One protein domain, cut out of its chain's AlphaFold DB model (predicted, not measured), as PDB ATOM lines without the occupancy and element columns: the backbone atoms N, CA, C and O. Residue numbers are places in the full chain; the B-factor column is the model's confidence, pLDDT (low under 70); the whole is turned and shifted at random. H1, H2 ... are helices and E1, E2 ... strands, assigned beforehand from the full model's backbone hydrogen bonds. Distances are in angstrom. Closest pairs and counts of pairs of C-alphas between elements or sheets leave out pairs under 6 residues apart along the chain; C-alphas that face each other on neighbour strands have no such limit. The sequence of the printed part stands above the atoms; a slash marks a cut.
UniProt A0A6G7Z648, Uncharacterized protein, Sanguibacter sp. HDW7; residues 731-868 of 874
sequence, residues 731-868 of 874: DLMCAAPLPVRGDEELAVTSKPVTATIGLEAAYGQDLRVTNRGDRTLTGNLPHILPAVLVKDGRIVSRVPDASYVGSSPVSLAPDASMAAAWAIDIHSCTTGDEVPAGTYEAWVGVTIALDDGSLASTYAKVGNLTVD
ATOM      1  N   ASP A 731     123.159  88.448  99.326       43.50
ATOM      2  CA  ASP A 731     124.236  87.492  99.025       43.50
ATOM      3  C   ASP A 731     125.653  88.065  99.248       43.50
ATOM      4  O   ASP A 731     126.585  87.307  99.538       43.50
ATOM      5  N   LEU A 732     125.846  89.388  99.135       46.03
ATOM      6  CA  LEU A 732     127.157  90.039  99.303       46.03
ATOM      7  C   LEU A 732     127.578  90.143 100.777       46.03
ATOM      8  O   LEU A 732     128.743  89.870 101.082       46.03
ATOM      9  N   MET A 733     126.650  90.444 101.696       54.47
ATOM     10  CA  MET A 733     126.939  90.409 103.141       54.47
ATOM     11  C   MET A 733     127.238  88.988 103.630       54.47
ATOM     12  O   MET A 733     128.172  88.787 104.409       54.47
ATOM     13  N   CYS A 734     126.528  87.978 103.119       56.88
ATOM     14  CA  CYS A 734     126.765  86.585 103.510       56.88
ATOM     15  C   CYS A 734     128.049  85.978 102.928       56.88
ATOM     16  O   CYS A 734     128.589  84.993 103.442       56.88
ATOM     17  N   ALA A 735     128.553  86.528 101.821       57.00
ATOM     18  CA  ALA A 735     129.787  86.066 101.196       57.00
ATOM     19  C   ALA A 735     131.044  86.740 101.767       57.00
ATOM     20  O   ALA A 735     132.155  86.284 101.465       57.00
ATOM     21  N   ALA A 736     130.895  87.788 102.586       66.81
ATOM     22  CA  ALA A 736     132.018  88.502 103.168       66.81
ATOM     23  C   ALA A 736     132.821  87.571 104.100       66.81
ATOM     24  O   ALA A 736     132.269  87.006 105.053       66.81
ATOM     25  N   PRO A 737     134.129  87.372 103.850       69.50
ATOM     26  CA  PRO A 737     134.982  86.753 104.849       69.50
ATOM     27  C   PRO A 737     135.003  87.662 106.080       69.50
ATOM     28  O   PRO A 737     135.122  88.880 105.943       69.50
ATOM     29  N   LEU A 738     134.913  87.069 107.275       72.38
ATOM     30  CA  LEU A 738     135.110  87.799 108.530       72.38
ATOM     31  C   LEU A 738     136.357  88.696 108.412       72.38
ATOM     32  O   LEU A 738     137.420  88.183 108.042       72.38
ATOM     33  N   PRO A 739     136.283  89.996 108.736       60.66
ATOM     34  CA  PRO A 739     137.472  90.828 108.846       60.66
ATOM     35  C   PRO A 739     138.313  90.321 110.029       60.66
ATOM     36  O   PRO A 739     138.114  90.689 111.180       60.66
ATOM     37  N   VAL A 740     139.256  89.413 109.756       56.84
ATOM     38  CA  VAL A 740     140.081  88.749 110.790       56.84
ATOM     39  C   VAL A 740     141.168  89.684 111.358       56.84
ATOM     40  O   VAL A 740     141.916  89.300 112.253       56.84
ATOM     41  N   ARG A 741     141.286  90.920 110.859       53.53
ATOM     42  CA  ARG A 741     142.209  91.936 111.386       53.53
ATOM     43  C   ARG A 741     141.423  93.127 111.925       53.53
ATOM     44  O   ARG A 741     141.077  94.014 111.159       53.53
ATOM     45  N   GLY A 742     141.150  93.106 113.228       58.09
ATOM     46  CA  GLY A 742     140.781  94.307 113.979       58.09
ATOM     47  C   GLY A 742     142.017  95.129 114.343       58.09
ATOM     48  O   GLY A 742     143.143  94.621 114.269       58.09
ATOM     49  N   ASP A 743     141.801  96.375 114.752       65.12
ATOM     50  CA  ASP A 743     142.856  97.212 115.316       65.12
ATOM     51  C   ASP A 743     143.402  96.578 116.600       65.12
ATOM     52  O   ASP A 743     142.650  96.091 117.449       65.12
ATOM     53  N   GLU A 744     144.725  96.612 116.779       79.19
ATOM     54  CA  GLU A 744     145.371  96.106 118.000       79.19
ATOM     55  C   GLU A 744     144.998  96.936 119.251       79.19
ATOM     56  O   GLU A 744     145.281  96.509 120.371       79.19
ATOM     57  N   GLU A 745     144.327  98.085 119.080       85.12
ATOM     58  CA  GLU A 745     143.896  98.982 120.161       85.12
ATOM     59  C   GLU A 745     142.698  98.453 120.970       85.12
ATOM     60  O   GLU A 745     142.536  98.843 122.126       85.12
ATOM     61  N   LEU A 746     141.882  97.534 120.439       89.44
ATOM     62  CA  LEU A 746     140.724  96.978 121.153       89.44
ATOM     63  C   LEU A 746     140.781  95.450 121.239       89.44
ATOM     64  O   LEU A 746     140.964  94.742 120.251       89.44
ATOM     65  N   ALA A 747     140.536  94.921 122.439       90.88
ATOM     66  CA  ALA A 747     140.361  93.491 122.672       90.88
ATOM     67  C   ALA A 747     138.999  93.200 123.295       90.88
ATOM     68  O   ALA A 747     138.656  93.718 124.358       90.88
ATOM     69  N   VAL A 748     138.258  92.286 122.678       87.12
ATOM     70  CA  VAL A 748     136.995  91.777 123.209       87.12
ATOM     71  C   VAL A 748     137.217  90.386 123.784       87.12
ATOM     72  O   VAL A 748     137.810  89.511 123.154       87.12
ATOM     73  N   THR A 749     136.751  90.180 125.011       88.69
ATOM     74  CA  THR A 749     136.781  88.876 125.677       88.69
ATOM     75  C   THR A 749     135.396  88.546 126.205       88.69
ATOM     76  O   THR A 749     134.748  89.395 126.807       88.69
ATOM     77  N   SER A 750     134.951  87.310 126.020       87.56
ATOM     78  CA  SER A 750     133.741  86.785 126.647       87.56
ATOM     79  C   SER A 750     134.049  85.440 127.299       87.56
ATOM     80  O   SER A 750     135.050  84.782 126.985       87.56
ATOM     81  N   LYS A 751     133.184  84.997 128.213       83.25
ATOM     82  CA  LYS A 751     133.120  83.564 128.507       83.25
ATOM     83  C   LYS A 751     132.465  82.882 127.304       83.25
ATOM     84  O   LYS A 751     131.388  83.326 126.916       83.25
ATOM     85  N   PRO A 752     133.064  81.821 126.734       77.44
ATOM     86  CA  PRO A 752     132.451  81.109 125.624       77.44
ATOM     87  C   PRO A 752     131.050  80.638 126.005       77.44
ATOM     88  O   PRO A 752     130.894  79.837 126.930       77.44
ATOM     89  N   VAL A 753     130.042  81.134 125.294       78.56
ATOM     90  CA  VAL A 753     128.666  80.659 125.444       78.56
ATOM     91  C   VAL A 753     128.477  79.443 124.540       78.56
ATOM     92  O   VAL A 753     128.927  79.429 123.394       78.56
ATOM     93  N   THR A 754     127.865  78.387 125.073       79.62
ATOM     94  CA  THR A 754     127.319  77.277 124.285       79.62
ATOM     95  C   THR A 754     125.859  77.137 124.665       79.62
ATOM     96  O   THR A 754     125.559  76.696 125.772       79.62
ATOM     97  N   ALA A 755     124.973  77.571 123.775       80.44
ATOM     98  CA  ALA A 755     123.533  77.593 124.002       80.44
ATOM     99  C   ALA A 755     122.799  76.979 122.808       80.44
ATOM    100  O   ALA A 755     123.311  76.995 121.687       80.44
ATOM    101  N   THR A 756     121.614  76.426 123.067       78.31
ATOM    102  CA  THR A 756     120.646  76.100 122.019       78.31
ATOM    103  C   THR A 756     119.589  77.192 122.008       78.31
ATOM    104  O   THR A 756     119.046  77.463 123.072       78.31
ATOM    105  N   ILE A 757     119.342  77.804 120.853       79.50
ATOM    106  CA  ILE A 757     118.443  78.957 120.688       79.50
ATOM    107  C   ILE A 757     117.342  78.642 119.667       79.50
ATOM    108  O   ILE A 757     117.572  77.853 118.742       79.50
ATOM    109  N   GLY A 758     116.170  79.229 119.894       69.56
ATOM    110  CA  GLY A 758     114.979  79.232 119.046       69.56
ATOM    111  C   GLY A 758     115.051  80.315 117.970       69.56
ATOM    112  O   GLY A 758     116.139  80.615 117.488       69.56
ATOM    113  N   LEU A 759     113.902  80.843 117.547       67.44
ATOM    114  CA  LEU A 759     113.747  81.393 116.194       67.44
ATOM    115  C   LEU A 759     113.920  82.906 116.031       67.44
ATOM    116  O   LEU A 759     114.129  83.349 114.909       67.44
ATOM    117  N   GLU A 760     113.889  83.694 117.105       74.12
ATOM    118  CA  GLU A 760     113.796  85.156 116.961       74.12
ATOM    119  C   GLU A 760     115.134  85.871 117.190       74.12
ATOM    120  O   GLU A 760     115.715  86.424 116.257       74.12
ATOM    121  N   ALA A 761     115.675  85.835 118.409       82.00
ATOM    122  CA  ALA A 761     116.921  86.520 118.744       82.00
ATOM    123  C   ALA A 761     117.695  85.798 119.851       82.00
ATOM    124  O   ALA A 761     117.145  85.005 120.615       82.00
ATOM    125  N   ALA A 762     118.993  86.086 119.959       83.94
ATOM    126  CA  ALA A 762     119.816  85.626 121.073       83.94
ATOM    127  C   ALA A 762     120.547  86.792 121.738       83.94
ATOM    128  O   ALA A 762     121.229  87.567 121.068       83.94
ATOM    129  N   TYR A 763     120.463  86.855 123.068       87.19
ATOM    130  CA  TYR A 763     121.100  87.886 123.885       87.19
ATOM    131  C   TYR A 763     122.163  87.291 124.814       87.19
ATOM    132  O   TYR A 763     122.006  86.198 125.363       87.19
ATOM    133  N   GLY A 764     123.246  88.033 125.046       85.44
ATOM    134  CA  GLY A 764     124.273  87.668 126.022       85.44
ATOM    135  C   GLY A 764     124.813  88.875 126.788       85.44
ATOM    136  O   GLY A 764     125.022  89.935 126.215       85.44
ATOM    137  N   GLN A 765     125.067  88.713 128.093       80.94
ATOM    138  CA  GLN A 765     125.428  89.820 129.004       80.94
ATOM    139  C   GLN A 765     126.854  89.737 129.598       80.94
ATOM    140  O   GLN A 765     127.207  90.496 130.493       80.94
ATOM    141  N   ASP A 766     127.707  88.842 129.092       84.94
ATOM    142  CA  ASP A 766     129.026  88.524 129.676       84.94
ATOM    143  C   ASP A 766     130.203  88.911 128.741       84.94
ATOM    144  O   ASP A 766     131.201  88.185 128.628       84.94
ATOM    145  N   LEU A 767     130.094  90.047 128.038       92.12
ATOM    146  CA  LEU A 767     131.134  90.554 127.137       92.12
ATOM    147  C   LEU A 767     131.941  91.675 127.788       92.12
ATOM    148  O   LEU A 767     131.401  92.570 128.433       92.12
ATOM    149  N   ARG A 768     133.263  91.622 127.624       94.31
ATOM    150  CA  ARG A 768     134.199  92.601 128.170       94.31
ATOM    151  C   ARG A 768     135.043  93.215 127.058       94.31
ATOM    152  O   ARG A 768     135.896  92.530 126.488       94.31
ATOM    153  N   VAL A 769     134.832  94.503 126.801       94.38
ATOM    154  CA  VAL A 769     135.622  95.319 125.864       94.38
ATOM    155  C   VAL A 769     136.781  95.935 126.634       94.38
ATOM    156  O   VAL A 769     136.557  96.552 127.671       94.38
ATOM    157  N   THR A 770     138.015  95.728 126.179       95.75
ATOM    158  CA  THR A 770     139.242  96.222 126.820       95.75
ATOM    159  C   THR A 770     140.036  97.069 125.842       95.75
ATOM    160  O   THR A 770     140.353  96.597 124.753       95.75
ATOM    161  N   ASN A 771     140.415  98.273 126.258       96.50
ATOM    162  CA  ASN A 771     141.375  99.082 125.519       96.50
ATOM    163  C   ASN A 771     142.788  98.505 125.713       96.50
ATOM    164  O   ASN A 771     143.261  98.380 126.840       96.50
ATOM    165  N   ARG A 772     143.439  98.107 124.623       95.50
ATOM    166  CA  ARG A 772     144.824  97.614 124.568       95.50
ATOM    167  C   ARG A 772     145.805  98.648 124.020       95.50
ATOM    168  O   ARG A 772     147.008  98.406 124.091       95.50
ATOM    169  N   GLY A 773     145.299  99.758 123.489       92.12
ATOM    170  CA  GLY A 773     146.101 100.897 123.073       92.12
ATOM    171  C   GLY A 773     146.779 101.586 124.258       92.12
ATOM    172  O   GLY A 773     146.451 101.363 125.425       92.12
ATOM    173  N   ASP A 774     147.751 102.437 123.950       94.81
ATOM    174  CA  ASP A 774     148.502 103.236 124.922       94.81
ATOM    175  C   ASP A 774     147.845 104.594 125.236       94.81
ATOM    176  O   ASP A 774     148.266 105.282 126.172       94.81
ATOM    177  N   ARG A 775     146.781 104.953 124.509       93.50
ATOM    178  CA  ARG A 775     145.952 106.147 124.727       93.50
ATOM    179  C   ARG A 775     144.587 105.809 125.323       93.50
ATOM    180  O   ARG A 775     144.084 104.704 125.160       93.50
ATOM    181  N   THR A 776     143.972 106.773 126.004       95.44
ATOM    182  CA  THR A 776     142.563 106.677 126.416       95.44
ATOM    183  C   THR A 776     141.667 106.799 125.187       95.44
ATOM    184  O   THR A 776     141.858 107.711 124.387       95.44
ATOM    185  N   LEU A 777     140.692 105.901 125.056       95.62
ATOM    186  CA  LEU A 777     139.656 105.964 124.027       95.62
ATOM    187  C   LEU A 777     138.426 106.655 124.620       95.62
ATOM    188  O   LEU A 777     137.790 106.082 125.509       95.62
ATOM    189  N   THR A 778     138.119 107.863 124.149       94.88
ATOM    190  CA  THR A 778     136.911 108.613 124.523       94.88
ATOM    191  C   THR A 778     136.006 108.725 123.304       94.88
ATOM    192  O   THR A 778     136.490 109.084 122.232       94.88
ATOM    193  N   GLY A 779     134.741 108.341 123.448       93.81
ATOM    194  CA  GLY A 779     133.797 108.270 122.340       93.81
ATOM    195  C   GLY A 779     132.439 107.715 122.756       93.81
ATOM    196  O   GLY A 779     132.106 107.723 123.939       93.81
ATOM    197  N   ASN A 780     131.674 107.167 121.810       90.88
ATOM    198  CA  ASN A 780     130.382 106.522 122.083       90.88
ATOM    199  C   ASN A 780     130.409 105.024 121.749       90.88
ATOM    200  O   ASN A 780     130.971 104.622 120.728       90.88
ATOM    201  N   LEU A 781     129.778 104.204 122.597       89.06
ATOM    202  CA  LEU A 781     129.598 102.767 122.371       89.06
ATOM    203  C   LEU A 781     128.121 102.362 122.553       89.06
ATOM    204  O   LEU A 781     127.515 102.760 123.551       89.06
ATOM    205  N   PRO A 782     127.535 101.552 121.651       87.00
ATOM    206  CA  PRO A 782     126.193 101.000 121.836       87.00
ATOM    207  C   PRO A 782     126.085 100.147 123.114       87.00
ATOM    208  O   PRO A 782     126.993  99.374 123.429       87.00
ATOM    209  N   HIS A 783     124.965 100.247 123.838       83.12
ATOM    210  CA  HIS A 783     124.696  99.424 125.029       83.12
ATOM    211  C   HIS A 783     124.660  97.916 124.732       83.12
ATOM    212  O   HIS A 783     125.075  97.097 125.560       83.12
ATOM    213  N   ILE A 784     124.162  97.562 123.546       89.75
ATOM    214  CA  ILE A 784     124.037  96.201 123.036       89.75
ATOM    215  C   ILE A 784     124.825  96.125 121.734       89.75
ATOM    216  O   ILE A 784     124.493  96.763 120.742       89.75
ATOM    217  N   LEU A 785     125.902  95.353 121.741       91.38
ATOM    218  CA  LEU A 785     126.774  95.227 120.585       91.38
ATOM    219  C   LEU A 785     126.160  94.265 119.561       91.38
ATOM    220  O   LEU A 785     125.734  93.167 119.944       91.38
ATOM    221  N   PRO A 786     126.142  94.624 118.270       91.25
ATOM    222  CA  PRO A 786     125.652  93.731 117.239       91.25
ATOM    223  C   PRO A 786     126.576  92.519 117.095       91.25
ATOM    224  O   PRO A 786     127.810  92.632 117.070       91.25
ATOM    225  N   ALA A 787     125.970  91.345 116.966       93.06
ATOM    226  CA  ALA A 787     126.663  90.116 116.634       93.06
ATOM    227  C   ALA A 787     126.045  89.414 115.431       93.06
ATOM    228  O   ALA A 787     124.877  89.597 115.098       93.06
ATOM    229  N   VAL A 788     126.865  88.578 114.803       94.62
ATOM    230  CA  VAL A 788     126.518  87.784 113.626       94.62
ATOM    231  C   VAL A 788     126.843  86.310 113.851       94.62
ATOM    232  O   VAL A 788     127.798  85.957 114.557       94.62
ATOM    233  N   LEU A 789     126.063  85.432 113.221       94.81
ATOM    234  CA  LEU A 789     126.345  84.007 113.123       94.81
ATOM    235  C   LEU A 789     127.276  83.746 111.946       94.81
ATOM    236  O   LEU A 789     127.075  84.245 110.839       94.81
ATOM    237  N   VAL A 790     128.276  82.906 112.183       94.94
ATOM    238  CA  VAL A 790     129.282  82.517 111.201       94.94
ATOM    239  C   VAL A 790     129.319  81.001 111.083       94.94
ATOM    240  O   VAL A 790     129.386  80.280 112.081       94.94
ATOM    241  N   LYS A 791     129.325  80.497 109.849       94.88
ATOM    242  CA  LYS A 791     129.501  79.077 109.531       94.88
ATOM    243  C   LYS A 791     130.552  78.925 108.450       94.88
ATOM    244  O   LYS A 791     130.521  79.628 107.446       94.88
ATOM    245  N   ASP A 792     131.513  78.034 108.682       92.38
ATOM    246  CA  ASP A 792     132.613  77.764 107.747       92.38
ATOM    247  C   ASP A 792     133.378  79.038 107.313       92.38
ATOM    248  O   ASP A 792     133.833  79.162 106.176       92.38
ATOM    249  N   GLY A 793     133.517  79.998 108.238       90.44
ATOM    250  CA  GLY A 793     134.214  81.271 108.019       90.44
ATOM    251  C   GLY A 793     133.417  82.338 107.259       90.44
ATOM    252  O   GLY A 793     134.000  83.353 106.883       90.44
ATOM    253  N   ARG A 794     132.116  82.123 107.031       90.00
ATOM    254  CA  ARG A 794     131.208  83.065 106.357       90.00
ATOM    255  C   ARG A 794     130.092  83.519 107.278       90.00
ATOM    256  O   ARG A 794     129.585  82.706 108.049       90.00
ATOM    257  N   ILE A 795     129.715  84.790 107.178       93.25
ATOM    258  CA  ILE A 795     128.552  85.341 107.877       93.25
ATOM    259  C   ILE A 795     127.288  84.735 107.259       93.25
ATOM    260  O   ILE A 795     127.179  84.629 106.043       93.25
ATOM    261  N   VAL A 796     126.360  84.267 108.089       94.06
ATOM    262  CA  VAL A 796     125.118  83.623 107.628       94.06
ATOM    263  C   VAL A 796     123.856  84.251 108.204       94.06
ATOM    264  O   VAL A 796     122.777  83.921 107.718       94.06
ATOM    265  N   SER A 797     123.972  85.138 109.197       93.06
ATOM    266  CA  SER A 797     122.841  85.872 109.773       93.06
ATOM    267  C   SER A 797     122.925  87.374 109.516       93.06
ATOM    268  O   SER A 797     124.000  87.898 109.211       93.06
ATOM    269  N   ARG A 798     121.787  88.056 109.655       87.69
ATOM    270  CA  ARG A 798     121.678  89.516 109.613       87.69
ATOM    271  C   ARG A 798     122.318  90.155 110.845       87.69
ATOM    272  O   ARG A 798     122.467  89.528 111.896       87.69
ATOM    273  N   VAL A 799     122.730  91.410 110.680       84.00
ATOM    274  CA  VAL A 799     123.080  92.286 111.800       84.00
ATOM    275  C   VAL A 799     121.756  92.803 112.370       84.00
ATOM    276  O   VAL A 799     120.950  93.288 111.579       84.00
ATOM    277  N   PRO A 800     121.502  92.690 113.685       79.56
ATOM    278  CA  PRO A 800     120.268  93.205 114.267       79.56
ATOM    279  C   PRO A 800     120.121  94.701 113.978       79.56
ATOM    280  O   PRO A 800     121.113  95.436 114.010       79.56
ATOM    281  N   ASP A 801     118.890  95.130 113.701       71.88
ATOM    282  CA  ASP A 801     118.597  96.518 113.362       71.88
ATOM    283  C   ASP A 801     119.056  97.460 114.492       71.88
ATOM    284  O   ASP A 801     118.727  97.284 115.672       71.88
ATOM    285  N   ALA A 802     119.883  98.442 114.129       55.34
ATOM    286  CA  ALA A 802     120.569  99.329 115.066       55.34
ATOM    287  C   ALA A 802     119.608 100.306 115.771       55.34
ATOM    288  O   ALA A 802     119.996 100.946 116.752       55.34
ATOM    289  N   SER A 803     118.354 100.381 115.309       48.31
ATOM    290  CA  SER A 803     117.264 101.186 115.869       48.31
ATOM    291  C   SER A 803     116.966 100.893 117.351       48.31
ATOM    292  O   SER A 803     116.432 101.753 118.049       48.31
ATOM    293  N   TYR A 804     117.384  99.735 117.875       50.06
ATOM    294  CA  TYR A 804     117.137  99.321 119.262       50.06
ATOM    295  C   TYR A 804     118.209  99.721 120.285       50.06
ATOM    296  O   TYR A 804     118.079  99.375 121.463       50.06
ATOM    297  N   VAL A 805     119.285 100.415 119.893       60.06
ATOM    298  CA  VAL A 805     120.454 100.546 120.775       60.06
ATOM    299  C   VAL A 805     120.814 101.995 121.078       60.06
ATOM    300  O   VAL A 805     121.493 102.667 120.307       60.06
ATOM    301  N   GLY A 806     120.444 102.456 122.277       70.12
ATOM    302  CA  GLY A 806     121.030 103.670 122.846       70.12
ATOM    303  C   GLY A 806     122.560 103.554 122.913       70.12
ATOM    304  O   GLY A 806     123.108 102.486 123.210       70.12
ATOM    305  N   SER A 807     123.263 104.645 122.629       83.38
ATOM    306  CA  SER A 807     124.707 104.735 122.827       83.38
ATOM    307  C   SER A 807     125.013 105.377 124.178       83.38
ATOM    308  O   SER A 807     124.262 106.212 124.678       83.38
ATOM    309  N   SER A 808     126.115 104.962 124.794       84.75
ATOM    310  CA  SER A 808     126.642 105.607 125.993       84.75
ATOM    311  C   SER A 808     128.021 106.187 125.731       84.75
ATOM    312  O   SER A 808     128.840 105.521 125.082       84.75
ATOM    313  N   PRO A 809     128.315 107.376 126.284       92.12
ATOM    314  CA  PRO A 809     129.666 107.895 126.272       92.12
ATOM    315  C   PRO A 809     130.573 106.935 127.043       92.12
ATOM    316  O   PRO A 809     130.263 106.485 128.150       92.12
ATOM    317  N   VAL A 810     131.710 106.610 126.444       94.94
ATOM    318  CA  VAL A 810     132.717 105.714 126.994       94.94
ATOM    319  C   VAL A 810     134.055 106.440 127.076       94.94
ATOM    320  O   VAL A 810     134.452 107.150 126.162       94.94
ATOM    321  N   SER A 811     134.769 106.236 128.184       96.31
ATOM    322  CA  SER A 811     136.164 106.646 128.357       96.31
ATOM    323  C   SER A 811     136.966 105.453 128.882       96.31
ATOM    324  O   SER A 811     137.012 105.202 130.091       96.31
ATOM    325  N   LEU A 812     137.598 104.695 127.983       96.56
ATOM    326  CA  LEU A 812     138.445 103.551 128.332       96.56
ATOM    327  C   LEU A 812     139.909 103.978 128.380       96.56
ATOM    328  O   LEU A 812     140.556 104.113 127.345       96.56
ATOM    329  N   ALA A 813     140.463 104.145 129.581       97.31
ATOM    330  CA  ALA A 813     141.911 104.285 129.755       97.31
ATOM    331  C   ALA A 813     142.662 103.027 129.251       97.31
ATOM    332  O   ALA A 813     142.047 101.960 129.156       97.31
ATOM    333  N   PRO A 814     143.975 103.105 128.966       97.00
ATOM    334  CA  PRO A 814     144.786 101.932 128.628       97.00
ATOM    335  C   PRO A 814     144.602 100.783 129.630       97.00
ATOM    336  O   PRO A 814     144.610 101.001 130.845       97.00
ATOM    337  N   ASP A 815     144.402  99.565 129.120       95.31
ATOM    338  CA  ASP A 815     144.067  98.333 129.857       95.31
ATOM    339  C   ASP A 815     142.756  98.363 130.672       95.31
ATOM    340  O   ASP A 815     142.413  97.374 131.336       95.31
ATOM    341  N   ALA A 816     141.987  99.456 130.629       96.50
ATOM    342  CA  ALA A 816     140.663  99.503 131.229       96.50
ATOM    343  C   ALA A 816     139.679  98.667 130.408       96.50
ATOM    344  O   ALA A 816     139.784  98.549 129.184       96.50
ATOM    345  N   SER A 817     138.688  98.103 131.099       95.75
ATOM    346  CA  SER A 817     137.628  97.347 130.448       95.75
ATOM    347  C   SER A 817     136.254  97.766 130.935       95.75
ATOM    348  O   SER A 817     136.082  98.038 132.123       95.75
ATOM    349  N   MET A 818     135.270  97.655 130.054       94.56
ATOM    350  CA  MET A 818     133.853  97.768 130.383       94.56
ATOM    351  C   MET A 818     133.113  96.469 130.077       94.56
ATOM    352  O   MET A 818     133.557  95.673 129.245       94.56
ATOM    353  N   ALA A 819     132.001  96.252 130.776       93.19
ATOM    354  CA  ALA A 819     131.043  95.217 130.423       93.19
ATOM    355  C   ALA A 819     130.100  95.748 129.337       93.19
ATOM    356  O   ALA A 819     129.755  96.929 129.352       93.19
ATOM    357  N   ALA A 820     129.692  94.878 128.423       91.12
ATOM    358  CA  ALA A 820     128.692  95.166 127.408       91.12
ATOM    359  C   ALA A 820     127.810  93.933 127.184       91.12
ATOM    360  O   ALA A 820     128.226  92.797 127.448       91.12
ATOM    361  N   ALA A 821     126.593  94.166 126.705       91.88
ATOM    362  CA  ALA A 821     125.727  93.111 126.204       91.88
ATOM    363  C   ALA A 821     125.920  92.954 124.691       91.88
ATOM    364  O   ALA A 821     126.510  93.814 124.037       91.88
ATOM    365  N   TRP A 822     125.430  91.854 124.132       92.81
ATOM    366  CA  TRP A 822     125.342  91.649 122.690       92.81
ATOM    367  C   TRP A 822     124.018  90.996 122.313       92.81
ATOM    368  O   TRP A 822     123.423  90.285 123.130       92.81
ATOM    369  N   ALA A 823     123.586  91.236 121.078       91.38
ATOM    370  CA  ALA A 823     122.394  90.643 120.485       91.38
ATOM    371  C   ALA A 823     122.700  90.111 119.082       91.38
ATOM    372  O   ALA A 823     123.545  90.660 118.374       91.38
ATOM    373  N   ILE A 824     122.020  89.034 118.700       89.62
ATOM    374  CA  ILE A 824     122.081  88.420 117.371       89.62
ATOM    375  C   ILE A 824     120.663  88.276 116.847       89.62
ATOM    376  O   ILE A 824     119.808  87.743 117.553       89.62
ATOM    377  N   ASP A 825     120.472  88.681 115.596       88.75
ATOM    378  CA  ASP A 825     119.313  88.320 114.791       88.75
ATOM    379  C   ASP A 825     119.567  86.954 114.120       88.75
ATOM    380  O   ASP A 825     120.631  86.727 113.534       88.75
ATOM    381  N   ILE A 826     118.627  86.015 114.260       88.62
ATOM    382  CA  ILE A 826     118.751  84.630 113.771       88.62
ATOM    383  C   ILE A 826     118.219  84.498 112.333       88.62
ATOM    384  O   ILE A 826     118.275  83.416 111.745       88.62
ATOM    385  N   HIS A 827     117.787  85.588 111.701       90.62
ATOM    386  CA  HIS A 827     117.412  85.586 110.292       90.62
ATOM    387  C   HIS A 827     118.639  85.514 109.380       90.62
ATOM    388  O   HIS A 827     119.674  86.149 109.597       90.62
ATOM    389  N   SER A 828     118.533  84.699 108.338       89.88
ATOM    390  CA  SER A 828     119.543  84.499 107.316       89.88
ATOM    391  C   SER A 828     119.755  85.781 106.532       89.88
ATOM    392  O   SER A 828     118.813  86.354 105.985       89.88
ATOM    393  N   CYS A 829     121.015  86.185 106.387       87.75
ATOM    394  CA  CYS A 829     121.340  87.338 105.557       87.75
ATOM    395  C   CYS A 829     121.029  87.101 104.064       87.75
ATOM    396  O   CYS A 829     120.881  88.081 103.353       87.75
ATOM    397  N   THR A 830     120.902  85.846 103.587       83.38
ATOM    398  CA  THR A 830     120.624  85.547 102.166       83.38
ATOM    399  C   THR A 830     119.136  85.534 101.843       83.38
ATOM    400  O   THR A 830     118.731  85.997 100.782       83.38
ATOM    401  N   THR A 831     118.321  84.947 102.721       87.38
ATOM    402  CA  THR A 831     116.909  84.660 102.423       87.38
ATOM    403  C   THR A 831     115.941  85.521 103.221       87.38
ATOM    404  O   THR A 831     114.764  85.540 102.886       87.38
ATOM    405  N   GLY A 832     116.393  86.191 104.285       85.06
ATOM    406  CA  GLY A 832     115.516  86.840 105.262       85.06
ATOM    407  C   GLY A 832     114.774  85.855 106.176       85.06
ATOM    408  O   GLY A 832     114.380  86.244 107.263       85.06
ATOM    409  N   ASP A 833     114.638  84.584 105.782       88.06
ATOM    410  CA  ASP A 833     114.129  83.493 106.626       88.06
ATOM    411  C   ASP A 833     115.123  83.099 107.730       88.06
ATOM    412  O   ASP A 833     116.312  83.374 107.627       88.06
ATOM    413  N   GLU A 834     114.681  82.357 108.739       87.81
ATOM    414  CA  GLU A 834     115.526  81.812 109.812       87.81
ATOM    415  C   GLU A 834     116.761  81.037 109.305       87.81
ATOM    416  O   GLU A 834     116.709  80.239 108.359       87.81
ATOM    417  N   VAL A 835     117.897  81.213 109.987       90.69
ATOM    418  CA  VAL A 835     119.108  80.423 109.737       90.69
ATOM    419  C   VAL A 835     118.817  78.932 110.001       90.69
ATOM    420  O   VAL A 835     118.289  78.581 111.056       90.69
ATOM    421  N   PRO A 836     119.205  78.003 109.098       90.75
ATOM    422  CA  PRO A 836     118.906  76.581 109.264       90.75
ATOM    423  C   PRO A 836     119.429  75.992 110.579       90.75
ATOM    424  O   PRO A 836     120.475  76.400 111.084       90.75
ATOM    425  N   ALA A 837     118.787  74.933 111.074       91.38
ATOM    426  CA  ALA A 837     119.260  74.210 112.254       91.38
ATOM    427  C   ALA A 837     120.748  73.811 112.139       91.38
ATOM    428  O   ALA A 837     121.195  73.276 111.116       91.38
ATOM    429  N   GLY A 838     121.534  74.039 113.191       93.44
ATOM    430  CA  GLY A 838     122.961  73.710 113.200       93.44
ATOM    431  C   GLY A 838     123.768  74.489 114.229       93.44
ATOM    432  O   GLY A 838     123.240  75.334 114.936       93.44
ATOM    433  N   THR A 839     125.066  74.197 114.317       94.31
ATOM    434  CA  THR A 839     125.992  74.938 115.186       94.31
ATOM    435  C   THR A 839     126.742  75.998 114.389       94.31
ATOM    436  O   THR A 839     127.325  75.696 113.347       94.31
ATOM    437  N   TYR A 840     126.749  77.212 114.926       95.44
ATOM    438  CA  TYR A 840     127.319  78.429 114.368       95.44
ATOM    439  C   TYR A 840     128.315  79.032 115.354       95.44
ATOM    440  O   TYR A 840     128.206  78.840 116.565       95.44
ATOM    441  N   GLU A 841     129.292  79.775 114.855       95.44
ATOM    442  CA  GLU A 841     130.111  80.651 115.685       95.44
ATOM    443  C   GLU A 841     129.408  82.000 115.831       95.44
ATOM    444  O   GLU A 841     128.985  82.574 114.838       95.44
ATOM    445  N   ALA A 842     129.309  82.523 117.049       94.12
ATOM    446  CA  ALA A 842     128.811  83.875 117.282       94.12
ATOM    447  C   ALA A 842     129.989  84.850 117.342       94.12
ATOM    448  O   ALA A 842     130.923  84.630 118.125       94.12
ATOM    449  N   TRP A 843     129.943  85.917 116.549       95.12
ATOM    450  CA  TRP A 843     130.981  86.946 116.475       95.12
ATOM    451  C   TRP A 843     130.382  88.324 116.747       95.12
ATOM    452  O   TRP A 843     129.407  88.697 116.108       95.12
ATOM    453  N   VAL A 844     130.970  89.078 117.678       94.00
ATOM    454  CA  VAL A 844     130.567  90.459 117.999       94.00
ATOM    455  C   VAL A 844     131.527  91.436 117.331       94.00
ATOM    456  O   VAL A 844     132.745  91.250 117.438       94.00
ATOM    457  N   GLY A 845     130.980  92.472 116.695       91.12
ATOM    458  CA  GLY A 845     131.723  93.645 116.235       91.12
ATOM    459  C   GLY A 845     131.637  94.779 117.254       91.12
ATOM    460  O   GLY A 845     130.565  95.079 117.775       91.12
ATOM    461  N   VAL A 846     132.771  95.401 117.560       92.38
ATOM    462  CA  VAL A 846     132.850  96.571 118.441       92.38
ATOM    463  C   VAL A 846     133.483  97.702 117.667       92.38
ATOM    464  O   VAL A 846     134.619  97.559 117.227       92.38
ATOM    465  N   THR A 847     132.771  98.821 117.568       92.44
ATOM    466  CA  THR A 847     133.270 100.062 116.976       92.44
ATOM    467  C   THR A 847     133.022 101.195 117.961       92.44
ATOM    468  O   THR A 847     131.884 101.405 118.378       92.44
ATOM    469  N   ILE A 848     134.081 101.905 118.347       90.44
ATOM    470  CA  ILE A 848     133.993 103.142 119.130       90.44
ATOM    471  C   ILE A 848     134.264 104.299 118.175       90.44
ATOM    472  O   ILE A 848     135.351 104.371 117.597       90.44
ATOM    473  N   ALA A 849     133.285 105.191 118.022       88.12
ATOM    474  CA  ALA A 849     133.494 106.475 117.362       88.12
ATOM    475  C   ALA A 849     134.155 107.427 118.359       88.12
ATOM    476  O   ALA A 849     133.538 107.751 119.375       88.12
ATOM    477  N   LEU A 850     135.415 107.787 118.111       89.50
ATOM    478  CA  LEU A 850     136.231 108.592 119.017       89.50
ATOM    479  C   LEU A 850     135.948 110.089 118.835       89.50
ATOM    480  O   LEU A 850     135.576 110.527 117.747       89.50
ATOM    481  N   ASP A 851     136.176 110.884 119.883       84.88
ATOM    482  CA  ASP A 851     135.943 112.342 119.872       84.88
ATOM    483  C   ASP A 851     136.779 113.090 118.810       84.88
ATOM    484  O   ASP A 851     136.434 114.198 118.409       84.88
ATOM    485  N   ASP A 852     137.884 112.493 118.340       83.81
ATOM    486  CA  ASP A 852     138.734 113.028 117.265       83.81
ATOM    487  C   ASP A 852     138.228 112.683 115.847       83.81
ATOM    488  O   ASP A 852     138.887 113.011 114.858       83.81
ATOM    489  N   GLY A 853     137.072 112.020 115.742       83.81
ATOM    490  CA  GLY A 853     136.459 111.572 114.491       83.81
ATOM    491  C   GLY A 853     137.026 110.263 113.936       83.81
ATOM    492  O   GLY A 853     136.513 109.760 112.937       83.81
ATOM    493  N   SER A 854     138.060 109.680 114.554       87.88
ATOM    494  CA  SER A 854     138.570 108.363 114.161       87.88
ATOM    495  C   SER A 854     137.715 107.221 114.732       87.88
ATOM    496  O   SER A 854     136.954 107.393 115.685       87.88
ATOM    497  N   LEU A 855     137.815 106.032 114.131       89.06
ATOM    498  CA  LEU A 855     137.121 104.826 114.591       89.06
ATOM    499  C   LEU A 855     138.141 103.835 115.151       89.06
ATOM    500  O   LEU A 855     139.150 103.568 114.505       89.06
ATOM    501  N   ALA A 856     137.852 103.252 116.312       89.06
ATOM    502  CA  ALA A 856     138.567 102.079 116.810       89.06
ATOM    503  C   ALA A 856     137.647 100.863 116.695       89.06
ATOM    504  O   ALA A 856     136.568 100.861 117.299       89.06
ATOM    505  N   SER A 857     138.046  99.837 115.932       91.19
ATOM    506  CA  SER A 857     137.183  98.674 115.679       91.19
ATOM    507  C   SER A 857     137.861  97.321 115.907       91.19
ATOM    508  O   SER A 857     139.049  97.131 115.644       91.19
ATOM    509  N   THR A 858     137.108  96.345 116.416       93.06
ATOM    510  CA  THR A 858     137.583  94.966 116.593       93.06
ATOM    511  C   THR A 858     136.439  93.958 116.520       93.06
ATOM    512  O   THR A 858     135.281  94.293 116.761       93.06
ATOM    513  N   TYR A 859     136.773  92.699 116.229       90.94
ATOM    514  CA  TYR A 859     135.824  91.587 116.179       90.94
ATOM    515  C   TYR A 859     136.323  90.433 117.039       90.94
ATOM    516  O   TYR A 859     137.508  90.091 117.014       90.94
ATOM    517  N   ALA A 860     135.420  89.786 117.774       91.81
ATOM    518  CA  ALA A 860     135.773  88.597 118.540       91.81
ATOM    519  C   ALA A 860     134.675  87.543 118.536       91.81
ATOM    520  O   ALA A 860     133.483  87.839 118.629       91.81
ATOM    521  N   LYS A 861     135.115  86.283 118.511       93.62
ATOM    522  CA  LYS A 861     134.254  85.129 118.727       93.62
ATOM    523  C   LYS A 861     133.804  85.090 120.182       93.62
ATOM    524  O   LYS A 861     134.639  84.972 121.081       93.62
ATOM    525  N   VAL A 862     132.495  85.116 120.405       92.00
ATOM    526  CA  VAL A 862     131.911  85.126 121.752       92.00
ATOM    527  C   VAL A 862     131.383  83.773 122.212       92.00
ATOM    528  O   VAL A 862     131.228  83.546 123.414       92.00
ATOM    529  N   GLY A 863     131.159  82.841 121.285       91.19
ATOM    530  CA  GLY A 863     130.658  81.507 121.604       91.19
ATOM    531  C   GLY A 863     130.395  80.641 120.378       91.19
ATOM    532  O   GLY A 863     130.698  81.025 119.247       91.19
ATOM    533  N   ASN A 864     129.835  79.456 120.623       92.44
ATOM    534  CA  ASN A 864     129.200  78.640 119.593       92.44
ATOM    535  C   ASN A 864     127.710  78.520 119.939       92.44
ATOM    536  O   ASN A 864     127.381  78.116 121.053       92.44
ATOM    537  N   LEU A 865     126.822  78.838 119.008       91.62
ATOM    538  CA  LEU A 865     125.373  78.763 119.199       91.62
ATOM    539  C   LEU A 865     124.812  77.636 118.341       91.62
ATOM    540  O   LEU A 865     125.146  77.530 117.164       91.62
ATOM    541  N   THR A 866     123.989  76.770 118.923       92.38
ATOM    542  CA  THR A 866     123.247  75.753 118.174       92.38
ATOM    543  C   THR A 866     121.831  76.263 117.938       92.38
ATOM    544  O   THR A 866     121.046  76.329 118.874       92.38
ATOM    545  N   VAL A 867     121.498  76.620 116.704       89.69
ATOM    546  CA  VAL A 867     120.123  76.963 116.318       89.69
ATOM    547  C   VAL A 867     119.338  75.659 116.184       89.69
ATOM    548  O   VAL A 867     119.753  74.761 115.441       89.69
ATOM    549  N   ASP A 868     118.243  75.530 116.929       87.44
ATOM    550  CA  ASP A 868     117.314  74.399 116.857       87.44
ATOM    551  C   ASP A 868     115.883  74.936 116.702       87.44
ATOM    552  O   ASP A 868     115.250  75.271 117.702       87.44
TER     553      ASP A 868
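This is residues 731 to 868 of the 874 residues of an uncharacterized protein of Sanguibacter sp. HDW7 (UniProt A0A6G7Z648). A small, flattened and nearly closed barrel of strands: the long hairpin E8 and E9 makes one wall, E3 and E7 cross over it as the other, E5 joins the walls along one side, and E1 comes near E9 on the other side. E4 and E6 extend the wall beside the last residues of E8, E2 lines the last residues of E9, and the short helix H1 lies off the sheet. The printed part has 138 residues, with H1 and then E1 to E9 along it, mostly strand, in one branched, mixed, strongly twisted sheet. It is compact, with a radius of gyration of the C-alphas of 14.9 A, and spans 43 by 28 by 27 A, only just elongated.

H1 is residues 731 to 735, with C-alpha 731 at (124.236, 87.492, 99.025). E1, residues 746 to 750, runs on into E2, residues 753 to 757, at 65 degrees. E3, residues 761 to 771, is 28.3 A long and bends by 60 degrees at residue 766. E4, residues 777 to 782, runs on into E5, residues 784 to 791, 22.5 A long, at 73 degrees. E6 is residues 807 to 812, and E7 is residues 817 to 825, 25.7 A long. E8, residues 838 to 850, is 37.8 A long and begins at C-alpha 838 (122.961, 73.710, 113.200). E9, residues 855 to 867, is 32.7 A long, bends by 64 degrees at residue 864 and ends at C-alpha 867 (120.123, 76.963, 116.318).

E1 is antiparallel to E3, with N 747 and O 770 2.9 A apart. On the other side of E3 lies E7, antiparallel, with N 764 and O 822 at 3.0 A. E5 is parallel to E7, with N 785 and O 821 at 2.8 A. E5 is antiparallel to E8, with N 790 and O 841 at 2.8 A. E4 lies on the same side of E8 as E5, antiparallel, with N 780 and O 849 at 3.1 A. E6 is antiparallel to E4, with N 779 and O 810 at 3.0 A. E9 lies on the other side of E8 in a hairpin, with N 846 and O 858 at 2.9 A. E2 is parallel to E9, with N 866 and O 755 at 2.9 A. The closest C-alphas of E1 and E9 are those of Ser 750 and Val 862, 5.5 A apart. In H1, every O i to N i+4 pair is within hydrogen-bond range; H1 is not on the sheet.

The two C-alphas farthest apart are those of Asp 852 and Asp 868, 44.2 A. The printed part has no cut. The links E5 to E6 and E7 to E8 are long, with 15 and 12 residues. Mean pLDDT of the printed part is 85.3; residues 731 to 737, 739 to 743, 758 to 759 and 802 to 805 are under 70.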